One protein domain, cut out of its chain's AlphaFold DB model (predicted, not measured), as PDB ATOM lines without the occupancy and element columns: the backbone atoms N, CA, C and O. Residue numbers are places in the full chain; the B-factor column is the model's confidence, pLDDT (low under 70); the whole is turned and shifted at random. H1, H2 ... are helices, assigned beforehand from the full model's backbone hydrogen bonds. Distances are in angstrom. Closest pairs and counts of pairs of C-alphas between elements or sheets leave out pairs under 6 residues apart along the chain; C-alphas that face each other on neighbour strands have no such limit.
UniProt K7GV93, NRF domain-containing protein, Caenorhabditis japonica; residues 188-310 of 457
ATOM      1  N   SER A 188     155.121 164.184 184.761       81.19
ATOM      2  CA  SER A 188     155.893 162.942 184.918       81.19
ATOM      3  C   SER A 188     155.958 162.114 183.629       81.19
ATOM      4  O   SER A 188     157.030 161.641 183.245       81.19
ATOM      5  N   LEU A 189     154.835 161.985 182.913       83.81
ATOM      6  CA  LEU A 189     154.784 161.308 181.612       83.81
ATOM      7  C   LEU A 189     155.616 162.037 180.545       83.81
ATOM      8  O   LEU A 189     156.363 161.395 179.806       83.81
ATOM      9  N   ILE A 190     155.545 163.371 180.488       84.25
ATOM     10  CA  ILE A 190     156.354 164.178 179.560       84.25
ATOM     11  C   ILE A 190     157.852 164.009 179.866       84.25
ATOM     12  O   ILE A 190     158.639 163.758 178.952       84.25
ATOM     13  N   CYS A 191     158.257 164.058 181.139       83.50
ATOM     14  CA  CYS A 191     159.639 163.815 181.560       83.50
ATOM     15  C   CYS A 191     160.127 162.403 181.189       83.50
ATOM     16  O   CYS A 191     161.244 162.251 180.684       83.50
ATOM     17  N   ALA A 192     159.294 161.371 181.366       85.25
ATOM     18  CA  ALA A 192     159.618 160.000 180.968       85.25
ATOM     19  C   ALA A 192     159.834 159.871 179.445       85.25
ATOM     20  O   ALA A 192     160.812 159.254 179.011       85.25
ATOM     21  N   LEU A 193     158.995 160.517 178.628       86.44
ATOM     22  CA  LEU A 193     159.136 160.528 177.166       86.44
ATOM     23  C   LEU A 193     160.390 161.289 176.705       86.44
ATOM     24  O   LEU A 193     161.158 160.767 175.894       86.44
ATOM     25  N   LEU A 194     160.652 162.479 177.257       86.81
ATOM     26  CA  LEU A 194     161.847 163.276 176.940       86.81
ATOM     27  C   LEU A 194     163.146 162.552 177.323       86.81
ATOM     28  O   LEU A 194     164.128 162.577 176.575       86.81
ATOM     29  N   SER A 195     163.154 161.866 178.468       86.06
ATOM     30  CA  SER A 195     164.307 161.077 178.909       86.06
ATOM     31  C   SER A 195     164.559 159.850 178.018       86.06
ATOM     32  O   SER A 195     165.704 159.582 177.649       86.06
ATOM     33  N   SER A 196     163.492 159.186 177.559       87.12
ATOM     34  CA  SER A 196     163.566 158.076 176.600       87.12
ATOM     35  C   SER A 196     164.081 158.535 175.229       87.12
ATOM     36  O   SER A 196     164.963 157.902 174.653       87.12
ATOM     37  N   GLY A 197     163.602 159.682 174.731       87.31
ATOM     38  CA  GLY A 197     164.108 160.297 173.499       87.31
ATOM     39  C   GLY A 197     165.588 160.692 173.595       87.31
ATOM     40  O   GLY A 197     166.351 160.478 172.653       87.31
ATOM     41  N   SER A 198     166.018 161.183 174.762       86.75
ATOM     42  CA  SER A 198     167.428 161.496 175.038       86.75
ATOM     43  C   SER A 198     168.310 160.246 174.954       86.75
ATOM     44  O   SER A 198     169.363 160.280 174.323       86.75
ATOM     45  N   LEU A 199     167.868 159.117 175.521       87.88
ATOM     46  CA  LEU A 199     168.588 157.839 175.437       87.88
ATOM     47  C   LEU A 199     168.743 157.348 173.988       87.88
ATOM     48  O   LEU A 199     169.834 156.930 173.599       87.88
ATOM     49  N   ILE A 200     167.689 157.453 173.171       89.69
ATOM     50  CA  ILE A 200     167.735 157.102 171.741       89.69
ATOM     51  C   ILE A 200     168.753 157.985 170.997       89.69
ATOM     52  O   ILE A 200     169.539 157.473 170.200       89.69
ATOM     53  N   PHE A 201     168.800 159.287 171.296       89.69
ATOM     54  CA  PHE A 201     169.793 160.208 170.732       89.69
ATOM     55  C   PHE A 201     171.238 159.853 171.127       89.69
ATOM     56  O   PHE A 201     172.131 159.913 170.281       89.69
ATOM     57  N   PHE A 202     171.488 159.447 172.377       89.06
ATOM     58  CA  PHE A 202     172.828 159.018 172.797       89.06
ATOM     59  C   PHE A 202     173.275 157.731 172.096       89.06
ATOM     60  O   PHE A 202     174.405 157.687 171.617       89.06
ATOM     61  N   TYR A 203     172.396 156.735 171.940       88.94
ATOM     62  CA  TYR A 203     172.709 155.551 171.132       88.94
ATOM     63  C   TYR A 203     172.945 155.896 169.653       88.94
ATOM     64  O   TYR A 203     173.874 155.366 169.057       88.94
ATOM     65  N   TRP A 204     172.169 156.814 169.061       89.50
ATOM     66  CA  TRP A 204     172.397 157.279 167.684       89.50
ATOM     67  C   TRP A 204     173.772 157.936 167.499       89.50
ATOM     68  O   TRP A 204     174.449 157.701 166.502       89.50
ATOM     69  N   LYS A 205     174.197 158.751 168.471       90.31
ATOM     70  CA  LYS A 205     175.493 159.440 168.449       90.31
ATOM     71  C   LYS A 205     176.680 158.506 168.735       90.31
ATOM     72  O   LYS A 205     177.797 158.804 168.318       90.31
ATOM     73  N   HIS A 206     176.447 157.412 169.455       87.88
ATOM     74  CA  HIS A 206     177.456 156.445 169.887       87.88
ATOM     75  C   HIS A 206     177.045 155.035 169.431       87.88
ATOM     76  O   HIS A 206     176.692 154.173 170.235       87.88
ATOM     77  N   ASP A 207     177.076 154.820 168.113       83.75
ATOM     78  CA  ASP A 207     176.585 153.619 167.420       83.75
ATOM     79  C   ASP A 207     177.295 152.313 167.816       83.75
ATOM     80  O   ASP A 207     176.717 151.228 167.702       83.75
ATOM     81  N   TYR A 208     178.526 152.429 168.316       82.75
ATOM     82  CA  TYR A 208     179.322 151.344 168.883       82.75
ATOM     83  C   TYR A 208     178.808 150.837 170.242       82.75
ATOM     84  O   TYR A 208     179.170 149.731 170.646       82.75
ATOM     85  N   LEU A 209     177.980 151.606 170.964       85.38
ATOM     86  CA  LEU A 209     177.494 151.201 172.283       85.38
ATOM     87  C   LEU A 209     176.506 150.039 172.186       85.38
ATOM     88  O   LEU A 209     175.533 150.042 171.424       85.38
ATOM     89  N   LYS A 210     176.743 149.042 173.033       83.94
ATOM     90  CA  LYS A 210     175.940 147.825 173.153       83.94
ATOM     91  C   LYS A 210     174.814 148.023 174.187       83.94
ATOM     92  O   LYS A 210     174.845 148.976 174.972       83.94
ATOM     93  N   PRO A 211     173.759 147.189 174.182       80.38
ATOM     94  CA  PRO A 211     172.631 147.358 175.100       80.38
ATOM     95  C   PRO A 211     172.937 146.924 176.543       80.38
ATOM     96  O   PRO A 211     172.169 147.269 177.439       80.38
ATOM     97  N   ALA A 212     174.015 146.167 176.765       81.00
ATOM     98  CA  ALA A 212     174.413 145.591 178.045       81.00
ATOM     99  C   ALA A 212     175.928 145.312 178.075       81.00
ATOM    100  O   ALA A 212     176.594 145.450 177.048       81.00
ATOM    101  N   PHE A 213     176.430 144.907 179.244       80.19
ATOM    102  CA  PHE A 213     177.823 144.515 179.460       80.19
ATOM    103  C   PHE A 213     178.204 143.256 178.677       80.19
ATOM    104  O   PHE A 213     177.451 142.281 178.687       80.19
ATOM    105  N   ILE A 214     179.379 143.265 178.043       74.88
ATOM    106  CA  ILE A 214     179.897 142.138 177.235       74.88
ATOM    107  C   ILE A 214     181.212 141.568 177.801       74.88
ATOM    108  O   ILE A 214     181.690 140.528 177.351       74.88
ATOM    109  N   GLY A 215     181.787 142.194 178.832       69.94
ATOM    110  CA  GLY A 215     183.091 141.818 179.384       69.94
ATOM    111  C   GLY A 215     184.258 142.442 178.616       69.94
ATOM    112  O   GLY A 215     185.390 141.973 178.723       69.94
ATOM    113  N   ASN A 216     183.994 143.494 177.837       75.62
ATOM    114  CA  ASN A 216     185.020 144.318 177.209       75.62
ATOM    115  C   ASN A 216     185.110 145.635 177.981       75.62
ATOM    116  O   ASN A 216     184.330 146.549 177.720       75.62
ATOM    117  N   HIS A 217     186.076 145.721 178.897       72.62
ATOM    118  CA  HIS A 217     186.249 146.847 179.818       72.62
ATOM    119  C   HIS A 217     186.151 148.231 179.150       72.62
ATOM    120  O   HIS A 217     185.416 149.072 179.642       72.62
ATOM    121  N   GLU A 218     186.799 148.458 178.002       76.50
ATOM    122  CA  GLU A 218     186.760 149.762 177.309       76.50
ATOM    123  C   GLU A 218     185.338 150.132 176.842       76.50
ATOM    124  O   GLU A 218     184.888 151.269 176.988       76.50
ATOM    125  N   LEU A 219     184.601 149.158 176.305       76.62
ATOM    126  CA  LEU A 219     183.244 149.365 175.796       76.62
ATOM    127  C   LEU A 219     182.215 149.462 176.931       76.62
ATOM    128  O   LEU A 219     181.271 150.252 176.856       76.62
ATOM    129  N   ASP A 220     182.417 148.661 177.973       79.94
ATOM    130  CA  ASP A 220     181.584 148.581 179.165       79.94
ATOM    131  C   ASP A 220     181.726 149.854 180.025       79.94
ATOM    132  O   ASP A 220     180.716 150.410 180.463       79.94
ATOM    133  N   ASP A 221     182.941 150.398 180.170       80.44
ATOM    134  CA  ASP A 221     183.199 151.686 180.827       80.44
ATOM    135  C   ASP A 221     182.548 152.844 180.056       80.44
ATOM    136  O   ASP A 221     181.869 153.682 180.653       80.44
ATOM    137  N   HIS A 222     182.657 152.868 178.722       84.00
ATOM    138  CA  HIS A 222     181.955 153.862 177.903       84.00
ATOM    139  C   HIS A 222     180.425 153.739 178.001       84.00
ATOM    140  O   HIS A 222     179.731 154.759 178.034       84.00
ATOM    141  N   LEU A 223     179.874 152.525 178.105       83.50
ATOM    142  CA  LEU A 223     178.446 152.317 178.362       83.50
ATOM    143  C   LEU A 223     178.037 152.878 179.736       83.50
ATOM    144  O   LEU A 223     177.005 153.554 179.845       83.50
ATOM    145  N   VAL A 224     178.849 152.658 180.777       83.69
ATOM    146  CA  VAL A 224     178.628 153.233 182.114       83.69
ATOM    147  C   VAL A 224     178.692 154.755 182.079       83.69
ATOM    148  O   VAL A 224     177.774 155.423 182.565       83.69
ATOM    149  N   GLU A 225     179.742 155.319 181.490       84.31
ATOM    150  CA  GLU A 225     179.977 156.756 181.461       84.31
ATOM    151  C   GLU A 225     178.903 157.485 180.646       84.31
ATOM    152  O   GLU A 225     178.351 158.482 181.110       84.31
ATOM    153  N   ILE A 226     178.571 157.009 179.446       85.69
ATOM    154  CA  ILE A 226     177.716 157.741 178.499       85.69
ATOM    155  C   ILE A 226     176.227 157.504 178.782       85.69
ATOM    156  O   ILE A 226     175.415 158.399 178.537       85.69
ATOM    157  N   ILE A 227     175.855 156.330 179.311       85.38
ATOM    158  CA  ILE A 227     174.449 155.914 179.435       85.38
ATOM    159  C   ILE A 227     174.066 155.532 180.871       85.38
ATOM    160  O   ILE A 227     173.105 156.097 181.395       85.38
ATOM    161  N   LEU A 228     174.744 154.591 181.539       82.38
ATOM    162  CA  LEU A 228     174.227 154.020 182.804       82.38
ATOM    163  C   LEU A 228     174.303 154.988 184.000       82.38
ATOM    164  O   LEU A 228     173.347 155.079 184.772       82.38
ATOM    165  N   SER A 229     175.397 155.744 184.122       80.25
ATOM    166  CA  SER A 229     175.621 156.721 185.205       80.25
ATOM    167  C   SER A 229     174.831 158.025 185.037       80.25
ATOM    168  O   SER A 229     174.833 158.876 185.926       80.25
ATOM    169  N   LYS A 230     174.158 158.222 183.897       83.12
ATOM    170  CA  LYS A 230     173.525 159.496 183.554       83.12
ATOM    171  C   LYS A 230     172.073 159.575 184.052       83.12
ATOM    172  O   LYS A 230     171.301 158.638 183.840       83.12
ATOM    173  N   PRO A 231     171.642 160.707 184.645       79.31
ATOM    174  CA  PRO A 231     170.361 160.796 185.352       79.31
ATOM    175  C   PRO A 231     169.141 160.624 184.437       79.31
ATOM    176  O   PRO A 231     168.129 160.062 184.853       79.31
ATOM    177  N   TRP A 232     169.227 161.024 183.162       78.50
ATOM    178  CA  TRP A 232     168.140 160.817 182.196       78.50
ATOM    179  C   TRP A 232     167.798 159.334 181.997       78.50
ATOM    180  O   TRP A 232     166.641 158.995 181.791       78.50
ATOM    181  N   ASN A 233     168.765 158.429 182.139       81.06
ATOM    182  CA  ASN A 233     168.543 156.991 181.993       81.06
ATOM    183  C   ASN A 233     167.809 156.348 183.197       81.06
ATOM    184  O   ASN A 233     167.338 155.210 183.128       81.06
ATOM    185  N   GLN A 234     167.721 157.077 184.310       81.94
ATOM    186  CA  GLN A 234     167.047 156.671 185.549       81.94
ATOM    187  C   GLN A 234     165.697 157.393 185.720       81.94
ATOM    188  O   GLN A 234     164.805 156.900 186.412       81.94
ATOM    189  N   MET A 235     165.519 158.525 185.027       83.12
ATOM    190  CA  MET A 235     164.318 159.361 185.060       83.12
ATOM    191  C   MET A 235     163.043 158.598 184.673       83.12
ATOM    192  O   MET A 235     162.054 158.680 185.392       83.12
ATOM    193  N   ALA A 236     163.043 157.834 183.574       84.69
ATOM    194  CA  ALA A 236     161.845 157.105 183.149       84.69
ATOM    195  C   ALA A 236     161.358 156.083 184.206       84.69
ATOM    196  O   ALA A 236     160.202 156.199 184.619       84.69
ATOM    197  N   PRO A 237     162.193 155.152 184.726       87.94
ATOM    198  CA  PRO A 237     161.806 154.280 185.840       87.94
ATOM    199  C   PRO A 237     161.275 155.024 187.073       87.94
ATOM    200  O   PRO A 237     160.255 154.627 187.634       87.94
ATOM    201  N   TYR A 238     161.919 156.130 187.460       85.69
ATOM    202  CA  TYR A 238     161.492 156.961 188.590       85.69
ATOM    203  C   TYR A 238     160.081 157.542 188.384       85.69
ATOM    204  O   TYR A 238     159.229 157.445 189.268       85.69
ATOM    205  N   MET A 239     159.797 158.074 187.191       85.88
ATOM    206  CA  MET A 239     158.484 158.628 186.839       85.88
ATOM    207  C   MET A 239     157.378 157.561 186.848       85.88
ATOM    208  O   MET A 239     156.294 157.811 187.373       85.88
ATOM    209  N   TYR A 240     157.645 156.349 186.346       87.56
ATOM    210  CA  TYR A 240     156.703 155.225 186.466       87.56
ATOM    211  C   TYR A 240     156.475 154.807 187.926       87.56
ATOM    212  O   TYR A 240     155.339 154.516 188.302       87.56
ATOM    213  N   GLY A 241     157.521 154.842 188.757       88.31
ATOM    214  CA  GLY A 241     157.417 154.658 190.205       88.31
ATOM    215  C   GLY A 241     156.442 155.654 190.839       88.31
ATOM    216  O   GLY A 241     155.478 155.234 191.482       88.31
ATOM    217  N   MET A 242     156.615 156.955 190.578       84.31
ATOM    218  CA  MET A 242     155.707 157.999 191.076       84.31
ATOM    219  C   MET A 242     154.263 157.812 190.590       84.31
ATOM    220  O   MET A 242     153.339 157.918 191.391       84.31
ATOM    221  N   ILE A 243     154.052 157.466 189.314       85.75
ATOM    222  CA  ILE A 243     152.710 157.178 188.778       85.75
ATOM    223  C   ILE A 243     152.073 155.993 189.517       85.75
ATOM    224  O   ILE A 243     150.908 156.072 189.904       85.75
ATOM    225  N   SER A 244     152.825 154.915 189.770       87.31
ATOM    226  CA  SER A 244     152.312 153.762 190.523       87.31
ATOM    227  C   SER A 244     151.945 154.126 191.969       87.31
ATOM    228  O   SER A 244     150.878 153.734 192.441       87.31
ATOM    229  N   GLY A 245     152.761 154.952 192.637       86.50
ATOM    230  CA  GLY A 245     152.488 155.468 193.982       86.50
ATOM    231  C   GLY A 245     151.254 156.375 194.037       86.50
ATOM    232  O   GLY A 245     150.415 156.209 194.918       86.50
ATOM    233  N   TYR A 246     151.089 157.271 193.060       83.88
ATOM    234  CA  TYR A 246     149.906 158.127 192.924       83.88
ATOM    235  C   TYR A 246     148.624 157.309 192.698       83.88
ATOM    236  O   TYR A 246     147.593 157.571 193.316       83.88
ATOM    237  N   VAL A 247     148.679 156.277 191.851       84.56
ATOM    238  CA  VAL A 247     147.555 155.344 191.666       84.56
ATOM    239  C   VAL A 247     147.231 154.637 192.986       84.56
ATOM    240  O   VAL A 247     146.080 154.658 193.416       84.56
ATOM    241  N   LEU A 248     148.230 154.081 193.677       85.38
ATOM    242  CA  LEU A 248     148.049 153.424 194.978       85.38
ATOM    243  C   LEU A 248     147.438 154.357 196.037       85.38
ATOM    244  O   LEU A 248     146.542 153.932 196.765       85.38
ATOM    245  N   ALA A 249     147.847 155.628 196.084       83.56
ATOM    246  CA  ALA A 249     147.284 156.628 196.992       83.56
ATOM    247  C   ALA A 249     145.785 156.879 196.735       83.56
ATOM    248  O   ALA A 249     144.988 156.840 197.671       83.56
ATOM    249  N   ASN A 250     145.373 157.030 195.471       81.38
ATOM    250  CA  ASN A 250     143.967 157.244 195.079       81.38
ATOM    251  C   ASN A 250     143.044 156.026 195.311       81.38
ATOM    252  O   ASN A 250     141.812 156.153 195.371       81.38
ATOM    253  N   TYR A 251     143.632 154.834 195.433       78.50
ATOM    254  CA  TYR A 251     142.931 153.588 195.750       78.50
ATOM    255  C   TYR A 251     143.141 153.115 197.200       78.50
ATOM    256  O   TYR A 251     142.687 152.027 197.562       78.50
ATOM    257  N   ARG A 252     143.762 153.935 198.060       75.75
ATOM    258  CA  ARG A 252     143.930 153.643 199.489       75.75
ATOM    259  C   ARG A 252     142.566 153.400 200.152       75.75
ATOM    260  O   ARG A 252     141.620 154.151 199.939       75.75
ATOM    261  N   GLY A 253     142.464 152.321 200.928       68.25
ATOM    262  CA  GLY A 253     141.229 151.916 201.617       68.25
ATOM    263  C   GLY A 253     140.193 151.166 200.763       68.25
ATOM    264  O   GLY A 253     139.220 150.667 201.318       68.25
ATOM    265  N   LYS A 254     140.381 151.021 199.442       72.50
ATOM    266  CA  LYS A 254     139.453 150.264 198.577       72.50
ATOM    267  C   LYS A 254     139.907 148.810 198.432       72.50
ATOM    268  O   LYS A 254     140.926 148.530 197.805       72.50
ATOM    269  N   SER A 255     139.135 147.873 198.984       63.88
ATOM    270  CA  SER A 255     139.377 146.435 198.843       63.88
ATOM    271  C   SER A 255     138.851 145.910 197.501       63.88
ATOM    272  O   SER A 255     137.651 145.774 197.277       63.88
ATOM    273  N   PHE A 256     139.762 145.576 196.587       70.44
ATOM    274  CA  PHE A 256     139.414 144.927 195.323       70.44
ATOM    275  C   PHE A 256     139.538 143.405 195.450       70.44
ATOM    276  O   PHE A 256     140.639 142.854 195.415       70.44
ATOM    277  N   SER A 257     138.402 142.712 195.560       66.75
ATOM    278  CA  SER A 257     138.357 141.248 195.467       66.75
ATOM    279  C   SER A 257     138.393 140.820 193.997       66.75
ATOM    280  O   SER A 257     137.365 140.777 193.320       66.75
ATOM    281  N   PHE A 258     139.591 140.550 193.476       72.19
ATOM    282  CA  PHE A 258     139.761 139.939 192.158       72.19
ATOM    283  C   PHE A 258     139.697 138.414 192.249       72.19
ATOM    284  O   PHE A 258     140.194 137.803 193.194       72.19
ATOM    285  N   HIS A 259     139.149 137.784 191.210       81.50
ATOM    286  CA  HIS A 259     139.262 136.339 191.036       81.50
ATOM    287  C   HIS A 259     140.754 135.943 190.917       81.50
ATOM    288  O   HIS A 259     141.501 136.637 190.224       81.50
ATOM    289  N   PRO A 260     141.218 134.833 191.523       81.75
ATOM    290  CA  PRO A 260     142.646 134.491 191.551       81.75
ATOM    291  C   PRO A 260     143.239 134.168 190.167       81.75
ATOM    292  O   PRO A 260     144.422 134.385 189.932       81.75
ATOM    293  N   PHE A 261     142.427 133.689 189.218       88.00
ATOM    294  CA  PHE A 261     142.886 133.296 187.875       88.00
ATOM    295  C   PHE A 261     143.627 134.406 187.087       88.00
ATOM    296  O   PHE A 261     144.775 134.169 186.705       88.00
ATOM    297  N   PRO A 262     143.059 135.613 186.852       89.12
ATOM    298  CA  PRO A 262     143.786 136.699 186.186       89.12
ATOM    299  C   PRO A 262     145.044 137.140 186.946       89.12
ATOM    300  O   PRO A 262     146.055 137.426 186.311       89.12
ATOM    301  N   VAL A 263     145.024 137.140 188.284       89.81
ATOM    302  CA  VAL A 263     146.195 137.477 189.113       89.81
ATOM    303  C   VAL A 263     147.346 136.499 188.851       89.81
ATOM    304  O   VAL A 263     148.471 136.928 188.594       89.81
ATOM    305  N   THR A 264     147.068 135.191 188.828       89.38
ATOM    306  CA  THR A 264     148.063 134.155 188.507       89.38
ATOM    307  C   THR A 264     148.603 134.292 187.081       89.38
ATOM    308  O   THR A 264     149.804 134.133 186.867       89.38
ATOM    309  N   ILE A 265     147.758 134.642 186.103       93.38
ATOM    310  CA  ILE A 265     148.203 134.904 184.723       93.38
ATOM    311  C   ILE A 265     149.176 136.088 184.677       93.38
ATOM    312  O   ILE A 265     150.233 135.975 184.058       93.38
ATOM    313  N   ILE A 266     148.863 137.200 185.353       93.06
ATOM    314  CA  ILE A 266     149.748 138.375 185.383       93.06
ATOM    315  C   ILE A 266     151.076 138.031 186.073       93.06
ATOM    316  O   ILE A 266     152.123 138.436 185.580       93.06
ATOM    317  N   TRP A 267     151.068 137.222 187.140       93.62
ATOM    318  CA  TRP A 267     152.302 136.719 187.761       93.62
ATOM    319  C   TRP A 267     153.159 135.879 186.812       93.62
ATOM    320  O   TRP A 267     154.361 136.121 186.719       93.62
ATOM    321  N   ILE A 268     152.564 134.931 186.079       94.62
ATOM    322  CA  ILE A 268     153.288 134.121 185.087       94.62
ATOM    323  C   ILE A 268     153.902 135.032 184.015       94.62
ATOM    324  O   ILE A 268     155.094 134.924 183.738       94.62
ATOM    325  N   ILE A 269     153.126 135.979 183.477       95.38
ATOM    326  CA  ILE A 269     153.602 136.950 182.481       95.38
ATOM    327  C   ILE A 269     154.744 137.806 183.045       95.38
ATOM    328  O   ILE A 269     155.781 137.926 182.397       95.38
ATOM    329  N   ALA A 270     154.600 138.366 184.249       94.44
ATOM    330  CA  ALA A 270     155.611 139.216 184.878       94.44
ATOM    331  C   ALA A 270     156.921 138.457 185.153       94.44
ATOM    332  O   ALA A 270     158.000 138.984 184.893       94.44
ATOM    333  N   ILE A 271     156.844 137.202 185.607       93.69
ATOM    334  CA  ILE A 271     158.022 136.349 185.818       93.69
ATOM    335  C   ILE A 271     158.684 136.003 184.478       93.69
ATOM    336  O   ILE A 271     159.897 136.157 184.341       93.69
ATOM    337  N   THR A 272     157.913 135.581 183.468       94.62
ATOM    338  CA  THR A 272     158.452 135.255 182.136       94.62
ATOM    339  C   THR A 272     159.112 136.470 181.482       94.62
ATOM    340  O   THR A 272     160.222 136.351 180.965       94.62
ATOM    341  N   LEU A 273     158.478 137.644 181.541       94.00
ATOM    342  CA  LEU A 273     159.034 138.888 181.012       94.00
ATOM    343  C   LEU A 273     160.267 139.347 181.804       94.00
ATOM    344  O   LEU A 273     161.272 139.693 181.191       94.00
ATOM    345  N   GLY A 274     160.236 139.290 183.138       91.38
ATOM    346  CA  GLY A 274     161.382 139.618 183.989       91.38
ATOM    347  C   GLY A 274     162.604 138.753 183.669       91.38
ATOM    348  O   GLY A 274     163.676 139.285 183.380       91.38
ATOM    349  N   ILE A 275     162.431 137.428 183.605       90.56
ATOM    350  CA  ILE A 275     163.491 136.495 183.191       90.56
ATOM    351  C   ILE A 275     163.972 136.821 181.771       90.56
ATOM    352  O   ILE A 275     165.178 136.921 181.545       90.56
ATOM    353  N   LEU A 276     163.057 137.054 180.821       89.75
ATOM    354  CA  LEU A 276     163.425 137.405 179.450       89.75
ATOM    355  C   LEU A 276     164.280 138.678 179.397       89.75
ATOM    356  O   LEU A 276     165.266 138.692 178.666       89.75
ATOM    357  N   THR A 277     163.978 139.715 180.191       89.06
ATOM    358  CA  THR A 277     164.824 140.922 180.231       89.06
ATOM    359  C   THR A 277     166.245 140.628 180.705       89.06
ATOM    360  O   THR A 277     167.182 141.110 180.071       89.06
ATOM    361  N   ILE A 278     166.416 139.785 181.733       84.62
ATOM    362  CA  ILE A 278     167.731 139.410 182.278       84.62
ATOM    363  C   ILE A 278     168.564 138.631 181.255       84.62
ATOM    364  O   ILE A 278     169.744 138.917 181.100       84.62
ATOM    365  N   ILE A 279     167.983 137.648 180.557       83.56
ATOM    366  CA  ILE A 279     168.764 136.823 179.617       83.56
ATOM    367  C   ILE A 279     168.936 137.536 178.263       83.56
ATOM    368  O   ILE A 279     169.925 137.306 177.568       83.56
ATOM    369  N   SER A 280     168.017 138.439 177.886       77.56
ATOM    370  CA  SER A 280     168.053 139.124 176.585       77.56
ATOM    371  C   SER A 280     169.381 139.828 176.303       77.56
ATOM    372  O   SER A 280     169.845 139.763 175.170       77.56
ATOM    373  N   SER A 281     170.036 140.421 177.308       67.38
ATOM    374  CA  SER A 281     171.343 141.077 177.158       67.38
ATOM    375  C   SER A 281     172.398 140.194 176.492       67.38
ATOM    376  O   SER A 281     173.215 140.695 175.726       67.38
ATOM    377  N   ASN A 282     172.352 138.886 176.753       66.81
ATOM    378  CA  ASN A 282     173.409 137.942 176.401       66.81
ATOM    379  C   ASN A 282     173.205 137.305 175.013       66.81
ATOM    380  O   ASN A 282     174.072 136.570 174.551       66.81
ATOM    381  N   PHE A 283     172.068 137.559 174.354       67.12
ATOM    382  CA  PHE A 283     171.710 136.946 173.067       67.12
ATOM    383  C   PHE A 283     171.921 137.853 171.841       67.12
ATOM    384  O   PHE A 283     171.809 137.372 170.719       67.12
ATOM    385  N   TRP A 284     172.194 139.151 172.013       64.81
ATOM    386  CA  TRP A 284     172.185 140.133 170.908       64.81
ATOM    387  C   TRP A 284     173.571 140.685 170.529       64.81
ATOM    388  O   TRP A 284     173.673 141.838 170.096       64.81
ATOM    389  N   ASP A 285     174.637 139.894 170.684       64.19
ATOM    390  CA  ASP A 285     176.011 140.371 170.461       64.19
ATOM    391  C   ASP A 285     176.463 140.357 168.982       64.19
ATOM    392  O   ASP A 285     177.338 141.135 168.599       64.19
ATOM    393  N   ASP A 286     175.793 139.584 168.116       66.00
ATOM    394  CA  ASP A 286     176.175 139.303 166.713       66.00
ATOM    395  C   ASP A 286     176.368 140.526 165.790       66.00
ATOM    396  O   ASP A 286     176.875 140.398 164.675       66.00
ATOM    397  N   CYS A 287     175.958 141.727 166.210       67.31
ATOM    398  CA  CYS A 287     176.153 142.940 165.424       67.31
ATOM    399  C   CYS A 287     177.299 143.812 165.942       67.31
ATOM    400  O   CYS A 287     177.289 144.262 167.091       67.31
ATOM    401  N   VAL A 288     178.223 144.127 165.034       60.16
ATOM    402  CA  VAL A 288     179.434 144.917 165.298       60.16
ATOM    403  C   VAL A 288     179.273 146.408 164.948       60.16
ATOM    404  O   VAL A 288     179.977 147.231 165.523       60.16
ATOM    405  N   LYS A 289     178.363 146.786 164.032       64.56
ATOM    406  CA  LYS A 289     178.201 148.178 163.564       64.56
ATOM    407  C   LYS A 289     176.787 148.485 163.041       64.56
ATOM    408  O   LYS A 289     176.083 147.571 162.630       64.56
ATOM    409  N   ASP A 290     176.382 149.760 163.060       70.00
ATOM    410  CA  ASP A 290     175.124 150.296 162.493       70.00
ATOM    411  C   ASP A 290     173.822 149.750 163.127       70.00
ATOM    412  O   ASP A 290     172.720 149.933 162.612       70.00
ATOM    413  N   CYS A 291     173.923 149.141 164.311       83.44
ATOM    414  CA  CYS A 291     172.796 148.553 165.046       83.44
ATOM    415  C   CYS A 291     172.253 149.421 166.194       83.44
ATOM    416  O   CYS A 291     171.482 148.929 167.024       83.44
ATOM    417  N   TRP A 292     172.616 150.706 166.227       85.38
ATOM    418  CA  TRP A 292     172.269 151.657 167.288       85.38
ATOM    419  C   TRP A 292     170.775 151.647 167.652       85.38
ATOM    420  O   TRP A 292     170.432 151.623 168.831       85.38
ATOM    421  N   LEU A 293     169.879 151.581 166.659       87.25
ATOM    422  CA  LEU A 293     168.428 151.603 166.879       87.25
ATOM    423  C   LEU A 293     167.940 150.339 167.596       87.25
ATOM    424  O   LEU A 293     167.086 150.425 168.479       87.25
ATOM    425  N   ARG A 294     168.500 149.166 167.265       86.69
ATOM    426  CA  ARG A 294     168.178 147.918 167.968       86.69
ATOM    427  C   ARG A 294     168.729 147.959 169.392       86.69
ATOM    428  O   ARG A 294     168.002 147.619 170.317       86.69
ATOM    429  N   ASN A 295     169.965 148.423 169.577       85.88
ATOM    430  CA  ASN A 295     170.598 148.519 170.896       85.88
ATOM    431  C   ASN A 295     169.828 149.485 171.820       85.88
ATOM    432  O   ASN A 295     169.515 149.124 172.955       85.88
ATOM    433  N   ALA A 296     169.418 150.650 171.305       88.00
ATOM    434  CA  ALA A 296     168.550 151.598 172.003       88.00
ATOM    435  C   ALA A 296     167.192 150.984 172.365       88.00
ATOM    436  O   ALA A 296     166.747 151.085 173.506       88.00
ATOM    437  N   SER A 297     166.552 150.308 171.404       88.00
ATOM    438  CA  SER A 297     165.239 149.682 171.600       88.00
ATOM    439  C   SER A 297     165.291 148.564 172.643       88.00
ATOM    440  O   SER A 297     164.406 148.495 173.494       88.00
ATOM    441  N   ILE A 298     166.334 147.725 172.630       87.31
ATOM    442  CA  ILE A 298     166.553 146.681 173.640       87.31
ATOM    443  C   ILE A 298     166.734 147.327 175.017       87.31
ATOM    444  O   ILE A 298     165.996 146.984 175.933       87.31
ATOM    445  N   ASN A 299     167.656 148.288 175.163       86.75
ATOM    446  CA  ASN A 299     167.957 148.911 176.456       86.75
ATOM    447  C   ASN A 299     166.743 149.653 177.050       86.75
ATOM    448  O   ASN A 299     166.482 149.553 178.248       86.75
ATOM    449  N   LEU A 300     165.957 150.341 176.214       88.38
ATOM    450  CA  LEU A 300     164.716 150.992 176.635       88.38
ATOM    451  C   LEU A 300     163.644 149.969 177.044       88.38
ATOM    452  O   LEU A 300     163.016 150.118 178.093       88.38
ATOM    453  N   THR A 301     163.454 148.914 176.244       88.81
ATOM    454  CA  THR A 301     162.421 147.894 176.487       88.81
ATOM    455  C   THR A 301     162.719 147.083 177.743       88.81
ATOM    456  O   THR A 301     161.813 146.879 178.547       88.81
ATOM    457  N   THR A 302     163.968 146.657 177.969       89.44
ATOM    458  CA  THR A 302     164.325 145.882 179.169       89.44
ATOM    459  C   THR A 302     164.097 146.690 180.443       89.44
ATOM    460  O   THR A 302     163.471 146.184 181.371       89.44
ATOM    461  N   ARG A 303     164.491 147.972 180.466       86.69
ATOM    462  CA  ARG A 303     164.218 148.896 181.583       86.69
ATOM    463  C   ARG A 303     162.728 149.091 181.834       86.69
ATOM    464  O   ARG A 303     162.286 149.025 182.979       86.69
ATOM    465  N   PHE A 304     161.956 149.339 180.778       89.06
ATOM    466  CA  PHE A 304     160.517 149.572 180.870       89.06
ATOM    467  C   PHE A 304     159.775 148.335 181.394       89.06
ATOM    468  O   PHE A 304     159.025 148.428 182.364       89.06
ATOM    469  N   VAL A 305     160.055 147.163 180.820       92.31
ATOM    470  CA  VAL A 305     159.475 145.883 181.249       92.31
ATOM    471  C   VAL A 305     159.869 145.552 182.689       92.31
ATOM    472  O   VAL A 305     158.996 145.208 183.484       92.31
ATOM    473  N   TRP A 306     161.141 145.725 183.064       92.12
ATOM    474  CA  TRP A 306     161.603 145.535 184.443       92.12
ATOM    475  C   TRP A 306     160.871 146.456 185.429       92.12
ATOM    476  O   TRP A 306     160.406 146.008 186.476       92.12
ATOM    477  N   THR A 307     160.686 147.726 185.060       91.88
ATOM    478  CA  THR A 307     159.952 148.708 185.873       91.88
ATOM    479  C   THR A 307     158.486 148.306 186.063       91.88
ATOM    480  O   THR A 307     157.977 148.382 187.179       91.88
ATOM    481  N   ILE A 308     157.812 147.819 185.013       92.12
ATOM    482  CA  ILE A 308     156.436 147.302 185.115       92.12
ATOM    483  C   ILE A 308     156.372 146.056 186.006       92.12
ATOM    484  O   ILE A 308     155.457 145.945 186.820       92.12
ATOM    485  N   CYS A 309     157.343 145.144 185.905       93.62
ATOM    486  CA  CYS A 309     157.401 143.963 186.768       93.62
ATOM    487  C   CYS A 309     157.543 144.359 188.248       93.62
ATOM    488  O   CYS A 309     156.815 143.837 189.091       93.62
ATOM    489  N   LEU A 310     158.408 145.331 188.567       92.19
ATOM    490  CA  LEU A 310     158.533 145.874 189.926       92.19
ATOM    491  C   LEU A 310     157.252 146.585 190.393       92.19
ATOM    492  O   LEU A 310     156.799 146.349 191.512       92.19
TER     493      LEU A 310
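This is residues 188 to 310 of the 457 residues of the protein "NRF domain-containing protein" of Caenorhabditis japonica (UniProt K7GV93). H5 lies in the middle, with H1 and H3 on one side and H4 on the other, while residues 245 to 265, of which 245 to 250 belong to H3 and 260 to 265 to H4, stand free and stick out from the body. H1, H3 and H5 form a bundle, and short H2 lies at the end away from the loop. The printed part has 123 residues with five named helices, H1 to H5, all helix; it is loose, radius of gyration of the C-alphas 17.1 A, spanning 52 by 29 by 21 A.

Start at H1, residues 188 to 205: it touches H3, residues 232 to 250, opposite ways, closest C-alphas Ala 192 and Ala 236, 4.3 A. H1 and H2, residues 217 to 228, only just touch as a hairpin, closest C-alphas Leu 199 and Ile 227, 7.4 A. H5, residues 292 to 310, touches H4, residues 260 to 280, as a hairpin, closest C-alphas Thr 277 and Thr 302, 5.1 A. Every O i to N i+4 pair is within hydrogen-bond range in H1, H2, H4 and H5, and 13 of 15 in H3.

Find C-alpha 188 at (155.893, 162.942, 184.918), where H1 begins its 25.8 A; H3 runs 27.6 A, H4 29.8 A and H5 27.1 A, to C-alpha 310 at (158.533, 145.874, 189.926).

The printed part has no cut; links H1 to H2 and H4 to H5 are long, and 13 residues are under 70 in pLDDT, among them residues 281 to 289.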